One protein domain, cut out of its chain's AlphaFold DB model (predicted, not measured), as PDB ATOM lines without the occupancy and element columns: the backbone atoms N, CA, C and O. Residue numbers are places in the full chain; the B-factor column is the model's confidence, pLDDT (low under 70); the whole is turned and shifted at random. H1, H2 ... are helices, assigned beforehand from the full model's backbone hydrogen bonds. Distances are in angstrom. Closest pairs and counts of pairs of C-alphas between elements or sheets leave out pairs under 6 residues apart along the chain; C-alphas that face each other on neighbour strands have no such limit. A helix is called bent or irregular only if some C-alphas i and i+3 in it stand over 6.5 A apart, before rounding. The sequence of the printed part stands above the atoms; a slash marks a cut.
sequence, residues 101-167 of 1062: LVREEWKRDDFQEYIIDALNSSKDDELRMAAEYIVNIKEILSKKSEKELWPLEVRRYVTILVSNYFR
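What this domain is: This is residues 101 to 167 of the 1062 residues of the protein "Histidine kinase-, DNA gyrase B-, and HSP90-like ATPase family protein" of Clostridium sporogenes (UniProt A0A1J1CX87). Two long helices, H3 and H4, fold back on each other as a hairpin; H2 packs across the first part of H3, and short H1 sits near H2 and H4. Residues 142 to 149 stick out. The printed part has 67 residues with four named helices, H1 to H4 in order, all helix and compact: radius of gyration of the C-alphas 12.1 A, spans 34 by 27 by 18 A.

Where its parts are: H1, residues 101 to 107, begins at C-alpha (44.858, -2.075, 26.208). H2 is 109 to 121, 17.5 A. H3, 125 to 142, 24.5 A, is irregular, with C-alphas 135 and 138 7.9 A apart, and has a kink of 65 degrees near 136. H4, 150 to 167, 25.2 A, ends at (43.302, 11.594, 25.225).

How they stand to each other: H1 is close to but not clearly touching H2, closest C-alphas Glu 105 and Phe 111, 6.2 A. H2 touches residues 127 to 132 of H3, closest C-alphas Leu 119 and Arg 128, 4.6 A, at 72 degrees, only just about perpendicular. H3 and H4, a hairpin, touch at a steep tilt of 40 degrees, opposite ways, closest C-alphas Ala 130 and Tyr 157, 4.6 A. Every O i to N i+4 pair is within hydrogen-bond range in H1, H2 and H4; 12 of 14 in H3.

The domain as a whole: The C-alphas farthest apart, Lys 144 and Arg 167, are 35.8 A apart. The printed part has no cut and no long link. Residues 144 to 147 have pLDDT under 70.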
ATOM      1  N   LEU A 101      44.002  -3.222  25.899       91.50
ATOM      2  CA  LEU A 101      44.858  -2.075  26.208       91.50
ATOM      3  C   LEU A 101      44.354  -1.336  27.451       91.50
ATOM      4  O   LEU A 101      45.141  -1.038  28.347       91.50
ATOM      5  N   VAL A 102      43.046  -1.071  27.527       93.69
ATOM      6  CA  VAL A 102      42.445  -0.380  28.679       93.69
ATOM      7  C   VAL A 102      42.657  -1.190  29.957       93.69
ATOM      8  O   VAL A 102      43.071  -0.631  30.968       93.69
ATOM      9  N   ARG A 103      42.451  -2.513  29.926       93.62
ATOM     10  CA  ARG A 103      42.672  -3.392  31.090       93.62
ATOM     11  C   ARG A 103      44.133  -3.483  31.507       93.62
ATOM     12  O   ARG A 103      44.408  -3.574  32.703       93.62
ATOM     13  N   GLU A 104      45.051  -3.531  30.547       92.88
ATOM     14  CA  GLU A 104      46.489  -3.554  30.815       92.88
ATOM     15  C   GLU A 104      46.936  -2.253  31.483       92.88
ATOM     16  O   GLU A 104      47.566  -2.303  32.538       92.88
ATOM     17  N   GLU A 105      46.555  -1.102  30.925       93.50
ATOM     18  CA  GLU A 105      46.880   0.210  31.488       93.50
ATOM     19  C   GLU A 105      46.209   0.435  32.840       93.50
ATOM     20  O   GLU A 105      46.879   0.861  33.771       93.50
ATOM     21  N   TRP A 106      44.937   0.059  33.007       94.00
ATOM     22  CA  TRP A 106      44.233   0.214  34.283       94.00
ATOM     23  C   TRP A 106      44.962  -0.486  35.438       94.00
ATOM     24  O   TRP A 106      44.985   0.018  36.557       94.00
ATOM     25  N   LYS A 107      45.577  -1.647  35.183       91.44
ATOM     26  CA  LYS A 107      46.346  -2.398  36.190       91.44
ATOM     27  C   LYS A 107      47.728  -1.805  36.471       91.44
ATOM     28  O   LYS A 107      48.350  -2.197  37.458       91.44
ATOM     29  N   ARG A 108      48.242  -0.928  35.607       90.19
ATOM     30  CA  ARG A 108      49.567  -0.326  35.774       90.19
ATOM     31  C   ARG A 108      49.551   0.719  36.878       90.19
ATOM     32  O   ARG A 108      48.588   1.466  37.042       90.19
ATOM     33  N   ASP A 109      50.681   0.803  37.576       85.94
ATOM     34  CA  ASP A 109      50.923   1.827  38.592       85.94
ATOM     35  C   ASP A 109      50.700   3.240  38.023       85.94
ATOM     36  O   ASP A 109      50.090   4.060  38.694       85.94
ATOM     37  N   ASP A 110      51.089   3.497  36.768       84.62
ATOM     38  CA  ASP A 110      50.926   4.802  36.112       84.62
ATOM     39  C   ASP A 110      49.459   5.270  36.040       84.62
ATOM     40  O   ASP A 110      49.175   6.447  36.273       84.62
ATOM     41  N   PHE A 111      48.516   4.367  35.741       92.94
ATOM     42  CA  PHE A 111      47.091   4.708  35.682       92.94
ATOM     43  C   PHE A 111      46.499   4.866  37.084       92.94
ATOM     44  O   PHE A 111      45.737   5.795  37.340       92.94
ATOM     45  N   GLN A 112      46.878   3.996  38.023       92.38
ATOM     46  CA  GLN A 112      46.439   4.112  39.416       92.38
ATOM     47  C   GLN A 112      46.950   5.413  40.057       92.38
ATOM     48  O   GLN A 112      46.204   6.095  40.756       92.38
ATOM     49  N   GLU A 113      48.191   5.811  39.772       85.38
ATOM     50  CA  GLU A 113      48.745   7.100  40.190       85.38
ATOM     51  C   GLU A 113      48.016   8.274  39.542       85.38
ATOM     52  O   GLU A 113      47.761   9.261  40.226       85.38
ATOM     53  N   TYR A 114      47.637   8.170  38.265       92.12
ATOM     54  CA  TYR A 114      46.817   9.185  37.605       92.12
ATOM     55  C   TYR A 114      45.486   9.420  38.335       92.12
ATOM     56  O   TYR A 114      45.127  10.574  38.559       92.12
ATOM     57  N   ILE A 115      44.798   8.362  38.784       92.50
ATOM     58  CA  ILE A 115      43.562   8.494  39.577       92.50
ATOM     59  C   ILE A 115      43.842   9.246  40.891       92.50
ATOM     60  O   ILE A 115      43.116  10.169  41.254       92.50
ATOM     61  N   ILE A 116      44.916   8.897  41.603       87.69
ATOM     62  CA  ILE A 116      45.273   9.555  42.871       87.69
ATOM     63  C   ILE A 116      45.712  11.015  42.660       87.69
ATOM     64  O   ILE A 116      45.376  11.887  43.464       87.69
ATOM     65  N   ASP A 117      46.445  11.309  41.587       84.38
ATOM     66  CA  ASP A 117      46.845  12.671  41.227       84.38
ATOM     67  C   ASP A 117      45.607  13.511  40.850       84.38
ATOM     68  O   ASP A 117      45.492  14.662  41.286       84.38
ATOM     69  N   ALA A 118      44.645  12.929  40.124       87.44
ATOM     70  CA  ALA A 118      43.365  13.560  39.814       87.44
ATOM     71  C   ALA A 118      42.574  13.912  41.086       87.44
ATOM     72  O   ALA A 118      42.124  15.049  41.226       87.44
ATOM     73  N   LEU A 119      42.495  12.991  42.052       89.06
ATOM     74  CA  LEU A 119      41.849  13.218  43.349       89.06
ATOM     75  C   LEU A 119      42.478  14.388  44.129       89.06
ATOM     76  O   LEU A 119      41.775  15.228  44.685       89.06
ATOM     77  N   ASN A 120      43.811  14.457  44.175       80.31
ATOM     78  CA  ASN A 120      44.515  15.390  45.059       80.31
ATOM     79  C   ASN A 120      44.822  16.757  44.433       80.31
ATOM     80  O   ASN A 120      45.121  17.708  45.155       80.31
ATOM     81  N   SER A 121      44.895  16.847  43.103       76.81
ATOM     82  CA  SER A 121      45.484  18.008  42.415       76.81
ATOM     83  C   SER A 121      44.719  18.489  41.182       76.81
ATOM     84  O   SER A 121      45.103  19.523  40.627       76.81
ATOM     85  N   SER A 122      43.671  17.785  40.736       79.31
ATOM     86  CA  SER A 122      42.890  18.234  39.581       79.31
ATOM     87  C   SER A 122      42.150  19.538  39.885       79.31
ATOM     88  O   SER A 122      41.506  19.688  40.926       79.31
ATOM     89  N   LYS A 123      42.234  20.477  38.936       77.12
ATOM     90  CA  LYS A 123      41.390  21.681  38.895       77.12
ATOM     91  C   LYS A 123      40.043  21.425  38.217       77.12
ATOM     92  O   LYS A 123      39.169  22.276  38.300       77.12
ATOM     93  N   ASP A 124      39.915  20.298  37.521       82.12
ATOM     94  CA  ASP A 124      38.650  19.808  36.989       82.12
ATOM     95  C   ASP A 124      37.920  19.066  38.111       82.12
ATOM     96  O   ASP A 124      38.377  18.007  38.564       82.12
ATOM     97  N   ASP A 125      36.826  19.665  38.575       84.44
ATOM     98  CA  ASP A 125      36.005  19.146  39.663       84.44
ATOM     99  C   ASP A 125      35.356  17.804  39.299       84.44
ATOM    100  O   ASP A 125      35.303  16.921  40.153       84.44
ATOM    101  N   GLU A 126      34.947  17.593  38.043       85.50
ATOM    102  CA  GLU A 126      34.348  16.319  37.624       85.50
ATOM    103  C   GLU A 126      35.378  15.201  37.564       85.50
ATOM    104  O   GLU A 126      35.100  14.084  38.000       85.50
ATOM    105  N   LEU A 127      36.589  15.491  37.085       89.19
ATOM    106  CA  LEU A 127      37.673  14.513  37.108       89.19
ATOM    107  C   LEU A 127      38.072  14.154  38.550       89.19
ATOM    108  O   LEU A 127      38.339  12.988  38.850       89.19
ATOM    109  N   ARG A 128      38.075  15.145  39.456       91.25
ATOM    110  CA  ARG A 128      38.334  14.930  40.887       91.25
ATOM    111  C   ARG A 128      37.247  14.062  41.522       91.25
ATOM    112  O   ARG A 128      37.580  13.092  42.198       91.25
ATOM    113  N   MET A 129      35.977  14.366  41.253       89.31
ATOM    114  CA  MET A 129      34.826  13.573  41.699       89.31
ATOM    115  C   MET A 129      34.877  12.141  41.160       89.31
ATOM    116  O   MET A 129      34.665  11.197  41.916       89.31
ATOM    117  N   ALA A 130      35.211  11.963  39.879       91.38
ATOM    118  CA  ALA A 130      35.347  10.645  39.266       91.38
ATOM    119  C   ALA A 130      36.411   9.802  39.978       91.38
ATOM    120  O   ALA A 130      36.179   8.636  40.302       91.38
ATOM    121  N   ALA A 131      37.567  10.403  40.263       94.00
ATOM    122  CA  ALA A 131      38.634   9.745  41.002       94.00
ATOM    123  C   ALA A 131      38.217   9.402  42.440       94.00
ATOM    124  O   ALA A 131      38.418   8.269  42.879       94.00
ATOM    125  N   GLU A 132      37.600  10.346  43.155       93.25
ATOM    126  CA  GLU A 132      37.104  10.145  44.521       93.25
ATOM    127  C   GLU A 132      36.104   8.988  44.596       93.25
ATOM    128  O   GLU A 132      36.242   8.092  45.433       93.25
ATOM    129  N   TYR A 133      35.140   8.965  43.673       91.12
ATOM    130  CA  TYR A 133      34.100   7.946  43.617       91.12
ATOM    131  C   TYR A 133      34.684   6.548  43.390       91.12
ATOM    132  O   TYR A 133      34.344   5.600  44.098       91.12
ATOM    133  N   ILE A 134      35.601   6.409  42.427       92.06
ATOM    134  CA  ILE A 134      36.223   5.119  42.104       92.06
ATOM    135  C   ILE A 134      37.131   4.627  43.237       92.06
ATOM    136  O   ILE A 134      37.134   3.429  43.531       92.06
ATOM    137  N   VAL A 135      37.853   5.521  43.920       92.19
ATOM    138  CA  VAL A 135      38.686   5.166  45.083       92.19
ATOM    139  C   VAL A 135      37.823   4.695  46.262       92.19
ATOM    140  O   VAL A 135      38.143   3.683  46.891       92.19
ATOM    141  N   ASN A 136      36.700   5.370  46.520       89.56
ATOM    142  CA  ASN A 136      35.830   5.106  47.671       89.56
ATOM    143  C   ASN A 136      34.678   4.128  47.380       89.56
ATOM    144  O   ASN A 136      33.836   3.880  48.248       89.56
ATOM    145  N   ILE A 137      34.650   3.509  46.196       86.44
ATOM    146  CA  ILE A 137      33.532   2.674  45.732       86.44
ATOM    147  C   ILE A 137      33.148   1.556  46.716       86.44
ATOM    148  O   ILE A 137      31.970   1.275  46.917       86.44
ATOM    149  N   LYS A 138      34.126   0.928  47.382       84.94
ATOM    150  CA  LYS A 138      33.866  -0.141  48.363       84.94
ATOM    151  C   LYS A 138      33.099   0.369  49.584       84.94
ATOM    152  O   LYS A 138      32.249  -0.345  50.109       84.94
ATOM    153  N   GLU A 139      33.403   1.584  50.031       84.62
ATOM    154  CA  GLU A 139      32.720   2.217  51.155       84.62
ATOM    155  C   GLU A 139      31.314   2.670  50.747       84.62
ATOM    156  O   GLU A 139      30.353   2.411  51.469       84.62
ATOM    157  N   ILE A 140      31.181   3.258  49.558       80.81
ATOM    158  CA  ILE A 140      29.897   3.664  48.968       80.81
ATOM    159  C   ILE A 140      28.933   2.471  48.897       80.81
ATOM    160  O   ILE A 140      27.827   2.526  49.434       80.81
ATOM    161  N   LEU A 141      29.389   1.332  48.363       80.56
ATOM    162  CA  LEU A 141      28.587   0.105  48.263       80.56
ATOM    163  C   LEU A 141      28.167  -0.476  49.628       80.56
ATOM    164  O   LEU A 141      27.193  -1.234  49.709       80.56
ATOM    165  N   SER A 142      28.880  -0.130  50.705       79.00
ATOM    166  CA  SER A 142      28.553  -0.568  52.065       79.00
ATOM    167  C   SER A 142      27.408   0.238  52.700       79.00
ATOM    168  O   SER A 142      26.692  -0.285  53.561       79.00
ATOM    169  N   LYS A 143      27.168   1.479  52.246       74.31
ATOM    170  CA  LYS A 143      26.109   2.363  52.757       74.31
ATOM    171  C   LYS A 143      24.767   2.005  52.098       74.31
ATOM    172  O   LYS A 143      24.640   1.919  50.882       74.31
ATOM    173  N   LYS A 144      23.727   1.746  52.908       59.56
ATOM    174  CA  LYS A 144      22.409   1.260  52.428       59.56
ATOM    175  C   LYS A 144      21.645   2.258  51.537       59.56
ATOM    176  O   LYS A 144      20.749   1.813  50.829       59.56
ATOM    177  N   SER A 145      21.972   3.552  51.571       57.31
ATOM    178  CA  SER A 145      21.212   4.633  50.924       57.31
ATOM    179  C   SER A 145      21.574   4.918  49.459       57.31
ATOM    180  O   SER A 145      20.799   5.583  48.787       57.31
ATOM    181  N   GLU A 146      22.699   4.413  48.937       57.50
ATOM    182  CA  GLU A 146      23.209   4.749  47.584       57.50
ATOM    183  C   GLU A 146      23.155   3.565  46.592       57.50
ATOM    184  O   GLU A 146      23.895   3.502  45.611       57.50
ATOM    185  N   LYS A 147      22.288   2.576  46.839       59.78
ATOM    186  CA  LYS A 147      22.360   1.270  46.158       59.78
ATOM    187  C   LYS A 147      21.759   1.187  44.751       59.78
ATOM    188  O   LYS A 147      22.051   0.208  44.071       59.78
ATOM    189  N   GLU A 148      20.956   2.145  44.297       71.94
ATOM    190  CA  GLU A 148      20.208   1.966  43.036       71.94
ATOM    191  C   GLU A 148      20.927   2.521  41.793       71.94
ATOM    192  O   GLU A 148      20.872   1.894  40.738       71.94
ATOM    193  N   LEU A 149      21.661   3.635  41.906       81.69
ATOM    194  CA  LEU A 149      22.262   4.325  40.748       81.69
ATOM    195  C   LEU A 149      23.776   4.122  40.591       81.69
ATOM    196  O   LEU A 149      24.334   4.494  39.557       81.69
ATOM    197  N   TRP A 150      24.449   3.489  41.558       84.50
ATOM    198  CA  TRP A 150      25.906   3.297  41.525       84.50
ATOM    199  C   TRP A 150      26.449   2.681  40.218       84.50
ATOM    200  O   TRP A 150      27.527   3.103  39.800       84.50
ATOM    201  N   PRO A 151      25.770   1.745  39.509       88.12
ATOM    202  CA  PRO A 151      26.322   1.202  38.267       88.12
ATOM    203  C   PRO A 151      26.424   2.260  37.162       88.12
ATOM    204  O   PRO A 151      27.340   2.206  36.339       88.12
ATOM    205  N   LEU A 152      25.494   3.221  37.144       87.12
ATOM    206  CA  LEU A 152      25.479   4.320  36.180       87.12
ATOM    207  C   LEU A 152      26.604   5.314  36.483       87.12
ATOM    208  O   LEU A 152      27.342   5.689  35.573       87.12
ATOM    209  N   GLU A 153      26.795   5.646  37.762       87.31
ATOM    210  CA  GLU A 153      27.896   6.501  38.222       87.31
ATOM    211  C   GLU A 153      29.260   5.872  37.919       87.31
ATOM    212  O   GLU A 153      30.134   6.523  37.349       87.31
ATOM    213  N   VAL A 154      29.435   4.575  38.197       89.56
ATOM    214  CA  VAL A 154      30.673   3.856  37.857       89.56
ATOM    215  C   VAL A 154      30.937   3.900  36.363       89.56
ATOM    216  O   VAL A 154      32.057   4.204  35.960       89.56
ATOM    217  N   ARG A 155      29.926   3.619  35.534       88.56
ATOM    218  CA  ARG A 155      30.078   3.690  34.079       88.56
ATOM    219  C   ARG A 155      30.550   5.083  33.655       88.56
ATOM    220  O   ARG A 155      31.541   5.175  32.940       88.56
ATOM    221  N   ARG A 156      29.886   6.145  34.127       87.56
ATOM    222  CA  ARG A 156      30.241   7.540  33.821       87.56
ATOM    223  C   ARG A 156      31.674   7.862  34.247       87.56
ATOM    224  O   ARG A 156      32.475   8.299  33.426       87.56
ATOM    225  N   TYR A 157      32.020   7.623  35.509       90.75
ATOM    226  CA  TYR A 157      33.322   8.009  36.056       90.75
ATOM    227  C   TYR A 157      34.479   7.195  35.484       90.75
ATOM    228  O   TYR A 157      35.541   7.758  35.219       90.75
ATOM    229  N   VAL A 158      34.279   5.901  35.207       92.19
ATOM    230  CA  VAL A 158      35.274   5.100  34.481       92.19
ATOM    231  C   VAL A 158      35.493   5.673  33.081       92.19
ATOM    232  O   VAL A 158      36.643   5.846  32.684       92.19
ATOM    233  N   THR A 159      34.431   6.034  32.354       90.19
ATOM    234  CA  THR A 159      34.559   6.668  31.032       90.19
ATOM    235  C   THR A 159      35.315   7.998  31.107       90.19
ATOM    236  O   THR A 159      36.210   8.216  30.294       90.19
ATOM    237  N   ILE A 160      35.044   8.857  32.097       89.69
ATOM    238  CA  ILE A 160      35.780  10.122  32.296       89.69
ATOM    239  C   ILE A 160      37.274   9.858  32.520       89.69
ATOM    240  O   ILE A 160      38.110  10.443  31.834       89.69
ATOM    241  N   LEU A 161      37.620   8.946  33.434       92.50
ATOM    242  CA  LEU A 161      39.015   8.638  33.762       92.50
ATOM    243  C   LEU A 161      39.769   8.027  32.572       92.50
ATOM    244  O   LEU A 161      40.892   8.430  32.278       92.50
ATOM    245  N   VAL A 162      39.153   7.069  31.870       93.56
ATOM    246  CA  VAL A 162      39.747   6.417  30.692       93.56
ATOM    247  C   VAL A 162      39.923   7.428  29.561       93.56
ATOM    248  O   VAL A 162      41.030   7.585  29.050       93.56
ATOM    249  N   SER A 163      38.857   8.138  29.186       91.12
ATOM    250  CA  SER A 163      38.888   9.083  28.067       91.12
ATOM    251  C   SER A 163      39.943  10.165  28.278       91.12
ATOM    252  O   SER A 163      40.773  10.387  27.398       91.12
ATOM    253  N   ASN A 164      39.997  10.770  29.464       91.19
ATOM    254  CA  ASN A 164      40.948  11.825  29.781       91.19
ATOM    255  C   ASN A 164      42.403  11.305  29.804       91.19
ATOM    256  O   ASN A 164      43.263  11.878  29.132       91.19
ATOM    257  N   TYR A 165      42.667  10.156  30.445       93.00
ATOM    258  CA  TYR A 165      44.001   9.537  30.465       93.00
ATOM    259  C   TYR A 165      44.528   9.217  29.059       93.00
ATOM    260  O   TYR A 165      45.687   9.501  28.732       93.00
ATOM    261  N   PHE A 166      43.694   8.610  28.215       93.75
ATOM    262  CA  PHE A 166      44.107   8.194  26.879       93.75
ATOM    263  C   PHE A 166      44.108   9.347  25.874       93.75
ATOM    264  O   PHE A 166      44.937   9.339  24.966       93.75
ATOM    265  N   ARG A 167      43.270  10.378  26.055       89.75
ATOM    266  CA  ARG A 167      43.302  11.594  25.225       89.75
ATOM    267  C   ARG A 167      44.648  12.298  25.309       89.75
ATOM    268  O   ARG A 167      45.145  12.738  24.291       89.75
TER     269      ARG A 167